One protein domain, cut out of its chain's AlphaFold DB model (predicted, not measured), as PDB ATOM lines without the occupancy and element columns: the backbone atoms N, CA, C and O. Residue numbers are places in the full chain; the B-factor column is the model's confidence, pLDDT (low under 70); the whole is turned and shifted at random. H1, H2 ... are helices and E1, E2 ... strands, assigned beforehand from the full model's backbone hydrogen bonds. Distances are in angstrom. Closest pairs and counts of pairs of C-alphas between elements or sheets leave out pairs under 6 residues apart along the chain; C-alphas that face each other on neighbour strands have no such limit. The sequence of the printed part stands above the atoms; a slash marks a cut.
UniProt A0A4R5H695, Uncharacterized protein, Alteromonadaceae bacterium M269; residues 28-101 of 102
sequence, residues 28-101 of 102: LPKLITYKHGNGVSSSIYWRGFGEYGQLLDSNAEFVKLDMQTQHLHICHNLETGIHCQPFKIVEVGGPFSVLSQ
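This is residues 28 to 101 of the 102 residues of an uncharacterized protein of Alteromonadaceae bacterium M269 (UniProt A0A4R5H695). This is a small closed barrel of six strands, E1 to E6 in chain order round the ring, with one short helix, H1, on its outside over E1. The hairpin E5 and E6 reaches well past the ring, and its tip near Thr 80 makes one end of the longest axis, while the stretch round Phe 96, just before H1, makes the other. The printed part has 74 residues, with six named strands followed by one named helix, and its class is mostly strand. The strands form a meander, each the antiparallel neighbour of the one before, and E6 closes the ring on E1, also antiparallel. The whole is compact, with a radius of gyration of the C-alphas of 12.0 A and spans of 38 by 31 by 23 A.

Find C-alpha 30 at (-14.137, 8.766, -10.930); from there E1, residues 30 to 36, runs 18.1 A. Next come E2, residues 39 to 46, 22.2 A long, and the short E3, residues 53 to 55. E4, residues 60 to 66, spans 16.1 A, and E5, residues 71 to 78, spans 21.4 A to C-alpha 78 at (-36.079, 23.601, -14.278). E6, residues 81 to 92, is the longest strand at 29.2 A, and it bends by 74 degrees at residue 89. H1, residues 97 to 101, ends at C-alpha 101 at (-17.597, 4.159, -1.433).

Begin at the hairpin E1 and E2, where N 32 and O 43 are 2.9 A apart, within hydrogen-bond range. The hairpin E2 and E3 has N 54 and O 46 at 2.8 A, and the hairpin E3 and E4 has N 53 and O 63 at 2.9 A. For E4 and E5, also a hairpin, look at N 75 and O 62, 2.8 A; for the hairpin E5 and E6, at N 72 and O 87, 2.8 A. E6 is staggered: its residues 81 to 88 pair with E5, and past these its residues 89 to 92 pair with E1, where N 90 and O 33 are 2.8 A apart. E1 and E4 are apart. H1 is on the barrel at a height over the sheet of 8.3 A; the closest C-alphas of H1 and E1 are those of Val 98 and Leu 31, 5.4 A. In H1, 0 of 1 O i to N i+4 pairs and 2 of 2 O i to N i+3 pairs are within range.

The two C-alphas farthest apart are those of Thr 80 and Phe 96, 38.2 A. The printed part has no cut. The link from E2 to E3 is short, and the other five are tight. The mean pLDDT of the printed part is 83.4; look for values under 70 at residues 59, 95 and 98 to 101.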
ATOM      1  N   LEU A  28     -13.756   5.549 -17.661       85.25
ATOM      2  CA  LEU A  28     -14.009   5.036 -16.319       85.25
ATOM      3  C   LEU A  28     -14.634   6.113 -15.414       85.25
ATOM      4  O   LEU A  28     -14.266   7.293 -15.518       85.25
ATOM      5  N   PRO A  29     -15.550   5.726 -14.509       87.69
ATOM      6  CA  PRO A  29     -16.060   6.620 -13.479       87.69
ATOM      7  C   PRO A  29     -14.944   7.021 -12.504       87.69
ATOM      8  O   PRO A  29     -13.956   6.306 -12.321       87.69
ATOM      9  N   LYS A  30     -15.093   8.190 -11.881       87.75
ATOM     10  CA  LYS A  30     -14.137   8.766 -10.930       87.75
ATOM     11  C   LYS A  30     -14.871   9.285  -9.707       87.75
ATOM     12  O   LYS A  30     -15.978   9.804  -9.832       87.75
ATOM     13  N   LEU A  31     -14.239   9.203  -8.544       88.69
ATOM     14  CA  LEU A  31     -14.758   9.842  -7.344       88.69
ATOM     15  C   LEU A  31     -14.400  11.325  -7.358       88.69
ATOM     16  O   LEU A  31     -13.239  11.674  -7.566       88.69
ATOM     17  N   ILE A  32     -15.369  12.205  -7.137       89.81
ATOM     18  CA  ILE A  32     -15.124  13.644  -7.047       89.81
ATOM     19  C   ILE A  32     -15.636  14.142  -5.713       89.81
ATOM     20  O   ILE A  32     -16.811  13.993  -5.393       89.81
ATOM     21  N   THR A  33     -14.745  14.781  -4.971       90.44
ATOM     22  CA  THR A  33     -15.047  15.434  -3.707       90.44
ATOM     23  C   THR A  33     -15.106  16.935  -3.939       90.44
ATOM     24  O   THR A  33     -14.162  17.532  -4.463       90.44
ATOM     25  N   TYR A  34     -16.212  17.565  -3.564       90.19
ATOM     26  CA  TYR A  34     -16.478  18.981  -3.792       90.19
ATOM     27  C   TYR A  34     -17.110  19.637  -2.563       90.19
ATOM     28  O   TYR A  34     -17.689  18.980  -1.698       90.19
ATOM     29  N   LYS A  35     -16.983  20.962  -2.462       88.94
ATOM     30  CA  LYS A  35     -17.634  21.730  -1.395       88.94
ATOM     31  C   LYS A  35     -19.093  21.982  -1.733       88.94
ATOM     32  O   LYS A  35     -19.378  22.498  -2.811       88.94
ATOM     33  N   HIS A  36     -19.985  21.705  -0.790       85.00
ATOM     34  CA  HIS A  36     -21.408  22.004  -0.894       85.00
ATOM     35  C   HIS A  36     -21.856  22.756   0.368       85.00
ATOM     36  O   HIS A  36     -21.862  22.201   1.467       85.00
ATOM     37  N   GLY A  37     -22.180  24.046   0.227       81.62
ATOM     38  CA  GLY A  37     -22.450  24.926   1.370       81.62
ATOM     39  C   GLY A  37     -21.257  24.997   2.335       81.62
ATOM     40  O   GLY A  37     -20.129  25.252   1.912       81.62
ATOM     41  N   ASN A  38     -21.501  24.732   3.623       80.38
ATOM     42  CA  ASN A  38     -20.454  24.628   4.653       80.38
ATOM     43  C   ASN A  38     -19.840  23.215   4.779       80.38
ATOM     44  O   ASN A  38     -18.994  23.001   5.646       80.38
ATOM     45  N   GLY A  39     -20.261  22.255   3.948       85.00
ATOM     46  CA  GLY A  39     -19.819  20.859   3.988       85.00
ATOM     47  C   GLY A  39     -18.922  20.445   2.816       85.00
ATOM     48  O   GLY A  39     -18.672  21.206   1.876       85.00
ATOM     49  N   VAL A  40     -18.447  19.201   2.882       88.44
ATOM     50  CA  VAL A  40     -17.720  18.508   1.811       88.44
ATOM     51  C   VAL A  40     -18.515  17.259   1.446       88.44
ATOM     52  O   VAL A  40     -18.860  16.479   2.329       88.44
ATOM     53  N   SER A  41     -18.795  17.089   0.159       87.25
ATOM     54  CA  SER A  41     -19.548  15.958  -0.379       87.25
ATOM     55  C   SER A  41     -18.710  15.231  -1.422       87.25
ATOM     56  O   SER A  41     -17.945  15.860  -2.152       87.25
ATOM     57  N   SER A  42     -18.870  13.915  -1.508       88.50
ATOM     58  CA  SER A  42     -18.193  13.071  -2.493       88.50
ATOM     59  C   SER A  42     -19.227  12.357  -3.349       88.50
ATOM     60  O   SER A  42     -20.192  11.812  -2.821       88.50
ATOM     61  N   SER A  43     -19.028  12.352  -4.663       88.75
ATOM     62  CA  SER A  43     -19.954  11.731  -5.609       88.75
ATOM     63  C   SER A  43     -19.214  11.084  -6.772       88.75
ATOM     64  O   SER A  43     -18.138  11.527  -7.182       88.75
ATOM     65  N   ILE A  44     -19.812  10.034  -7.331       89.44
ATOM     66  CA  ILE A  44     -19.245   9.289  -8.453       89.44
ATOM     67  C   ILE A  44     -19.587  10.014  -9.755       89.44
ATOM     68  O   ILE A  44     -20.733  10.003 -10.201       89.44
ATOM     69  N   TYR A  45     -18.587  10.624 -10.380       89.81
ATOM     70  CA  TYR A  45     -18.702  11.259 -11.686       89.81
ATOM     71  C   TYR A  45     -18.380  10.276 -12.800       89.81
ATOM     72  O   TYR A  45     -17.305   9.670 -12.834       89.81
ATOM     73  N   TRP A  46     -19.271  10.191 -13.776       89.56
ATOM     74  CA  TRP A  46     -19.042   9.438 -14.992       89.56
ATOM     75  C   TRP A  46     -19.292  10.318 -16.205       89.56
ATOM     76  O   TRP A  46     -20.401  10.792 -16.426       89.56
ATOM     77  N   ARG A  47     -18.247  10.538 -17.008       87.06
ATOM     78  CA  ARG A  47     -18.371  11.334 -18.234       87.06
ATOM     79  C   ARG A  47     -19.214  10.635 -19.303       87.06
ATOM     80  O   ARG A  47     -19.820  11.304 -20.128       87.06
ATOM     81  N   GLY A  48     -19.216   9.301 -19.317       85.50
ATOM     82  CA  GLY A  48     -19.673   8.558 -20.488       85.50
ATOM     83  C   GLY A  48     -18.935   9.018 -21.754       85.50
ATOM     84  O   GLY A  48     -17.847   9.588 -21.684       85.50
ATOM     85  N   PHE A  49     -19.536   8.791 -22.919       83.75
ATOM     86  CA  PHE A  49     -18.953   9.161 -24.215       83.75
ATOM     87  C   PHE A  49     -19.283  10.597 -24.669       83.75
ATOM     88  O   PHE A  49     -18.915  10.983 -25.776       83.75
ATOM     89  N   GLY A  50     -19.999  11.374 -23.851       82.75
ATOM     90  CA  GLY A  50     -20.449  12.727 -24.181       82.75
ATOM     91  C   GLY A  50     -19.516  13.839 -23.693       82.75
ATOM     92  O   GLY A  50     -18.522  13.613 -23.000       82.75
ATOM     93  N   GLU A  51     -19.861  15.085 -24.035       80.38
ATOM     94  CA  GLU A  51     -19.169  16.269 -23.500       80.38
ATOM     95  C   GLU A  51     -19.492  16.518 -22.019       80.38
ATOM     96  O   GLU A  51     -18.610  16.916 -21.243       80.38
ATOM     97  N   TYR A  52     -20.744  16.246 -21.642       84.00
ATOM     98  CA  TYR A  52     -21.268  16.320 -20.282       84.00
ATOM     99  C   TYR A  52     -21.259  14.936 -19.648       84.00
ATOM    100  O   TYR A  52     -21.536  13.942 -20.315       84.00
ATOM    101  N   GLY A  53     -20.925  14.891 -18.362       88.12
ATOM    102  CA  GLY A  53     -21.048  13.688 -17.553       88.12
ATOM    103  C   GLY A  53     -22.233  13.765 -16.612       88.12
ATOM    104  O   GLY A  53     -22.921  14.776 -16.539       88.12
ATOM    105  N   GLN A  54     -22.389  12.713 -15.828       89.94
ATOM    106  CA  GLN A  54     -23.418  12.583 -14.813       89.94
ATOM    107  C   GLN A  54     -22.803  12.223 -13.460       89.94
ATOM    108  O   GLN A  54     -21.736  11.604 -13.392       89.94
ATOM    109  N   LEU A  55     -23.480  12.601 -12.379       88.81
ATOM    110  CA  LEU A  55     -23.195  12.090 -11.040       88.81
ATOM    111  C   LEU A  55     -24.125  10.909 -10.775       88.81
ATOM    112  O   LEU A  55     -25.342  11.079 -10.705       88.81
ATOM    113  N   LEU A  56     -23.545   9.716 -10.650       84.38
ATOM    114  CA  LEU A  56     -24.289   8.457 -10.554       84.38
ATOM    115  C   LEU A  56     -25.039   8.295  -9.229       84.38
ATOM    116  O   LEU A  56     -26.044   7.602  -9.188       84.38
ATOM    117  N   ASP A  57     -24.553   8.934  -8.168       81.88
ATOM    118  CA  ASP A  57     -25.138   8.842  -6.827       81.88
ATOM    119  C   ASP A  57     -26.334   9.797  -6.645       81.88
ATOM    120  O   ASP A  57     -27.324   9.487  -5.992       81.88
ATOM    121  N   SER A  58     -26.285  10.967  -7.289       73.56
ATOM    122  CA  SER A  58     -27.255  12.047  -7.084       73.56
ATOM    123  C   SER A  58     -28.220  12.266  -8.258       73.56
ATOM    124  O   SER A  58     -28.905  13.287  -8.281       73.56
ATOM    125  N   ASN A  59     -28.261  11.360  -9.247       69.75
ATOM    126  CA  ASN A  59     -29.069  11.465 -10.479       69.75
ATOM    127  C   ASN A  59     -28.937  12.819 -11.211       69.75
ATOM    128  O   ASN A  59     -29.875  13.295 -11.848       69.75
ATOM    129  N   ALA A  60     -27.775  13.469 -11.115       78.62
ATOM    130  CA  ALA A  60     -27.533  14.716 -11.831       78.62
ATOM    131  C   ALA A  60     -26.983  14.390 -13.222       78.62
ATOM    132  O   ALA A  60     -25.819  14.017 -13.351       78.62
ATOM    133  N   GLU A  61     -27.824  14.517 -14.248       73.19
ATOM    134  CA  GLU A  61     -27.509  14.103 -15.625       73.19
ATOM    135  C   GLU A  61     -26.589  15.080 -16.373       73.19
ATOM    136  O   GLU A  61     -25.880  14.676 -17.290       73.19
ATOM    137  N   PHE A  62     -26.562  16.358 -15.975       83.12
ATOM    138  CA  PHE A  62     -25.802  17.402 -16.666       83.12
ATOM    139  C   PHE A  62     -24.715  17.978 -15.767       83.12
ATOM    140  O   PHE A  62     -24.925  18.949 -15.040       83.12
ATOM    141  N   VAL A  63     -23.529  17.380 -15.822       86.62
ATOM    142  CA  VAL A  63     -22.395  17.769 -14.985       86.62
ATOM    143  C   VAL A  63     -21.149  17.990 -15.829       86.62
ATOM    144  O   VAL A  63     -20.675  17.107 -16.550       86.62
ATOM    145  N   LYS A  64     -20.584  19.194 -15.727       88.06
ATOM    146  CA  LYS A  64     -19.348  19.573 -16.412       88.06
ATOM    147  C   LYS A  64     -18.226  19.738 -15.403       88.06
ATOM    148  O   LYS A  64     -18.309  20.538 -14.476       88.06
ATOM    149  N   LEU A  65     -17.162  18.979 -15.623       86.19
ATOM    150  CA  LEU A  65     -15.956  19.037 -14.818       86.19
ATOM    151  C   LEU A  65     -14.920  19.918 -15.512       86.19
ATOM    152  O   LEU A  65     -14.440  19.556 -16.592       86.19
ATOM    153  N   ASP A  66     -14.580  21.045 -14.895       87.25
ATOM    154  CA  ASP A  66     -13.529  21.943 -15.359       87.25
ATOM    155  C   ASP A  66     -12.301  21.823 -14.450       87.25
ATOM    156  O   ASP A  66     -12.248  22.346 -13.334       87.25
ATOM    157  N   MET A  67     -11.292  21.111 -14.949       83.31
ATOM    158  CA  MET A  67     -10.027  20.925 -14.240       83.31
ATOM    159  C   MET A  67      -9.127  22.161 -14.285       83.31
ATOM    160  O   MET A  67      -8.239  22.269 -13.444       83.31
ATOM    161  N   GLN A  68      -9.328  23.083 -15.236       85.50
ATOM    162  CA  GLN A  68      -8.522  24.305 -15.316       85.50
ATOM    163  C   GLN A  68      -8.910  25.273 -14.204       85.50
ATOM    164  O   GLN A  68      -8.042  25.857 -13.561       85.50
ATOM    165  N   THR A  69     -10.210  25.415 -13.954       85.00
ATOM    166  CA  THR A  69     -10.720  26.287 -12.890       85.00
ATOM    167  C   THR A  69     -10.940  25.553 -11.566       85.00
ATOM    168  O   THR A  69     -11.201  26.204 -10.560       85.00
ATOM    169  N   GLN A  70     -10.814  24.221 -11.539       88.44
ATOM    170  CA  GLN A  70     -11.150  23.353 -10.403       88.44
ATOM    171  C   GLN A  70     -12.602  23.511  -9.918       88.44
ATOM    172  O   GLN A  70     -12.879  23.481  -8.712       88.44
ATOM    173  N   HIS A  71     -13.537  23.658 -10.858       91.00
ATOM    174  CA  HIS A  71     -14.965  23.740 -10.571       91.00
ATOM    175  C   HIS A  71     -15.744  22.583 -11.205       91.00
ATOM    176  O   HIS A  71     -15.501  22.150 -12.333       91.00
ATOM    177  N   LEU A  72     -16.710  22.085 -10.443       89.56
ATOM    178  CA  LEU A  72     -17.733  21.145 -10.862       89.56
ATOM    179  C   LEU A  72     -19.019  21.937 -11.094       89.56
ATOM    180  O   LEU A  72     -19.570  22.504 -10.155       89.56
ATOM    181  N   HIS A  73     -19.501  21.987 -12.328       90.19
ATOM    182  CA  HIS A  73     -20.767  22.631 -12.655       90.19
ATOM    183  C   HIS A  73     -21.860  21.576 -12.718       90.19
ATOM    184  O   HIS A  73     -21.818  20.713 -13.594       90.19
ATOM    185  N   ILE A  74     -22.822  21.650 -11.803       89.00
ATOM    186  CA  ILE A  74     -24.002  20.782 -11.806       89.00
ATOM    187  C   ILE A  74     -25.167  21.599 -12.360       89.00
ATOM    188  O   ILE A  74     -25.507  22.648 -11.813       89.00
ATOM    189  N   CYS A  75     -25.736  21.143 -13.470       86.62
ATOM    190  CA  CYS A  75     -26.833  21.800 -14.157       86.62
ATOM    191  C   CYS A  75     -28.141  21.045 -13.926       86.62
ATOM    192  O   CYS A  75     -28.212  19.826 -14.076       86.62
ATOM    193  N   HIS A  76     -29.189  21.792 -13.602       82.25
ATOM    194  CA  HIS A  76     -30.537  21.279 -13.428       82.25
ATOM    195  C   HIS A  76     -31.457  21.917 -14.464       82.25
ATOM    196  O   HIS A  76     -31.422  23.131 -14.679       82.25
ATOM    197  N   ASN A  77     -32.274  21.090 -15.110       79.69
ATOM    198  CA  ASN A  77     -33.329  21.564 -15.991       79.69
ATOM    199  C   ASN A  77     -34.562  21.869 -15.134       79.69
ATOM    200  O   ASN A  77     -35.193  20.954 -14.608       79.69
ATOM    201  N   LEU A  78     -34.857  23.148 -14.936       77.75
ATOM    202  CA  LEU A  78     -36.079  23.601 -14.278       77.75
ATOM    203  C   LEU A  78     -37.040  24.121 -15.351       77.75
ATOM    204  O   LEU A  78     -36.605  24.542 -16.419       77.75
ATOM    205  N   GLU A  79     -38.341  24.186 -15.063       76.00
ATOM    206  CA  GLU A  79     -39.336  24.739 -16.006       76.00
ATOM    207  C   GLU A  79     -38.987  26.168 -16.473       76.00
ATOM    208  O   GLU A  79     -39.346  26.587 -17.568       76.00
ATOM    209  N   THR A  80     -38.226  26.904 -15.657       75.88
ATOM    210  CA  THR A  80     -37.733  28.264 -15.943       75.88
ATOM    211  C   THR A  80     -36.452  28.331 -16.793       75.88
ATOM    212  O   THR A  80     -36.005  29.432 -17.112       75.88
ATOM    213  N   GLY A  81     -35.836  27.195 -17.138       79.12
ATOM    214  CA  GLY A  81     -34.583  27.105 -17.892       79.12
ATOM    215  C   GLY A  81     -33.518  26.214 -17.240       79.12
ATOM    216  O   GLY A  81     -33.723  25.620 -16.180       79.12
ATOM    217  N   ILE A  82     -32.349  26.130 -17.884       78.81
ATOM    218  CA  ILE A  82     -31.195  25.373 -17.377       78.81
ATOM    219  C   ILE A  82     -30.417  26.251 -16.394       78.81
ATOM    220  O   ILE A  82     -29.859  27.277 -16.780       78.81
ATOM    221  N   HIS A  83     -30.337  25.823 -15.134       82.81
ATOM    222  CA  HIS A  83     -29.571  26.507 -14.090       82.81
ATOM    223  C   HIS A  83     -28.348  25.679 -13.714       82.81
ATOM    224  O   HIS A  83     -28.487  24.542 -13.272       82.81
ATOM    225  N   CYS A  84     -27.153  26.251 -13.870       85.88
ATOM    226  CA  CYS A  84     -25.891  25.589 -13.539       85.88
ATOM    227  C   CYS A  84     -25.253  26.219 -12.303       85.88
ATOM    228  O   CYS A  84     -24.946  27.411 -12.289       85.88
ATOM    229  N   GLN A  85     -25.003  25.405 -11.283       87.88
ATOM    230  CA  GLN A  85     -24.361  25.832 -10.047       87.88
ATOM    231  C   GLN A  85     -22.893  25.381 -10.029       87.88
ATOM    232  O   GLN A  85     -22.624  24.189 -10.212       87.88
ATOM    233  N   PRO A  86     -21.931  26.305  -9.841       90.81
ATOM    234  CA  PRO A  86     -20.527  25.956  -9.689       90.81
ATOM    235  C   PRO A  86     -20.228  25.500  -8.255       90.81
ATOM    236  O   PRO A  86     -20.562  26.179  -7.285       90.81
ATOM    237  N   PHE A  87     -19.508  24.392  -8.126       90.50
ATOM    238  CA  PHE A  87     -19.000  23.861  -6.867       90.50
ATOM    239  C   PHE A  87     -17.484  23.723  -6.942       90.50
ATOM    240  O   PHE A  87     -16.939  23.276  -7.948       90.50
ATOM    241  N   LYS A  88     -16.774  24.100  -5.878       90.88
ATOM    242  CA  LYS A  88     -15.312  23.993  -5.852       90.88
ATOM    243  C   LYS A  88     -14.894  22.547  -5.613       90.88
ATOM    244  O   LYS A  88     -15.314  21.944  -4.621       90.88
ATOM    245  N   ILE A  89     -14.041  22.019  -6.482       91.69
ATOM    246  CA  ILE A  89     -13.460  20.686  -6.328       91.69
ATOM    247  C   ILE A  89     -12.426  20.735  -5.203       91.69
ATOM    248  O   ILE A  89     -11.582  21.631  -5.146       91.69
ATOM    249  N   VAL A  90     -12.516  19.772  -4.295       89.81
ATOM    250  CA  VAL A  90     -11.536  19.536  -3.232       89.81
ATOM    251  C   VAL A  90     -10.550  18.471  -3.687       89.81
ATOM    252  O   VAL A  90      -9.344  18.662  -3.566       89.81
ATOM    253  N   GLU A  91     -11.062  17.376  -4.251       86.81
ATOM    254  CA  GLU A  91     -10.248  16.238  -4.657       86.81
ATOM    255  C   GLU A  91     -10.904  15.473  -5.809       86.81
ATOM    256  O   GLU A  91     -12.129  15.376  -5.899       86.81
ATOM    257  N   VAL A  92     -10.074  14.919  -6.692       85.56
ATOM    258  CA  VAL A  92     -10.502  14.003  -7.752       85.56
ATOM    259  C   VAL A  92      -9.791  12.682  -7.516       85.56
ATOM    260  O   VAL A  92      -8.591  12.557  -7.756       85.56
ATOM    261  N   GLY A  93     -10.542  11.701  -7.037       81.81
ATOM    262  CA  GLY A  93     -10.057  10.355  -6.817       81.81
ATOM    263  C   GLY A  93      -9.753   9.633  -8.132       81.81
ATOM    264  O   GLY A  93     -10.368   9.868  -9.178       81.81
ATOM    265  N   GLY A  94      -8.777   8.725  -8.080       76.81
ATOM    266  CA  GLY A  94      -8.390   7.891  -9.218       76.81
ATOM    267  C   GLY A  94      -9.488   6.906  -9.657       76.81
ATOM    268  O   GLY A  94     -10.499   6.755  -8.976       76.81
ATOM    269  N   PRO A  95      -9.293   6.164 -10.758       65.62
ATOM    270  CA  PRO A  95     -10.302   5.247 -11.312       65.62
ATOM    271  C   PRO A  95     -10.771   4.145 -10.341       65.62
ATOM    272  O   PRO A  95     -11.859   3.609 -10.505       65.62
ATOM    273  N   PHE A  96      -9.986   3.831  -9.305       71.44
ATOM    274  CA  PHE A  96     -10.330   2.836  -8.279       71.44
ATOM    275  C   PHE A  96     -10.901   3.435  -6.989       71.44
ATOM    276  O   PHE A  96     -11.378   2.694  -6.139       71.44
ATOM    277  N   SER A  97     -10.885   4.761  -6.835       71.81
ATOM    278  CA  SER A  97     -11.419   5.435  -5.638       71.81
ATOM    279  C   SER A  97     -12.931   5.262  -5.474       71.81
ATOM    280  O   SER A  97     -13.460   5.413  -4.382       71.81
ATOM    281  N   VAL A  98     -13.636   4.873  -6.538       63.19
ATOM    282  CA  VAL A  98     -15.055   4.508  -6.468       63.19
ATOM    283  C   VAL A  98     -15.276   3.281  -5.569       63.19
ATOM    284  O   VAL A  98     -16.298   3.191  -4.899       63.19
ATOM    285  N   LEU A  99     -14.302   2.364  -5.488       67.50
ATOM    286  CA  LEU A  99     -14.403   1.149  -4.670       67.50
ATOM    287  C   LEU A  99     -14.394   1.429  -3.163       67.50
ATOM    288  O   LEU A  99     -14.839   0.577  -2.409       67.50
ATOM    289  N   SER A 100     -13.902   2.587  -2.711       63.88
ATOM    290  CA  SER A 100     -13.935   2.948  -1.285       63.88
ATOM    291  C   SER A 100     -15.278   3.527  -0.828       63.88
ATOM    292  O   SER A 100     -15.422   3.828   0.352       63.88
ATOM    293  N   GLN A 101     -16.226   3.739  -1.747       62.09
ATOM    294  CA  GLN A 101     -17.597   4.159  -1.433       62.09
ATOM    295  C   GLN A 101     -18.621   3.007  -1.463       62.09
ATOM    296  O   GLN A 101     -19.774   3.245  -1.109       62.09
TER     297      GLN A 101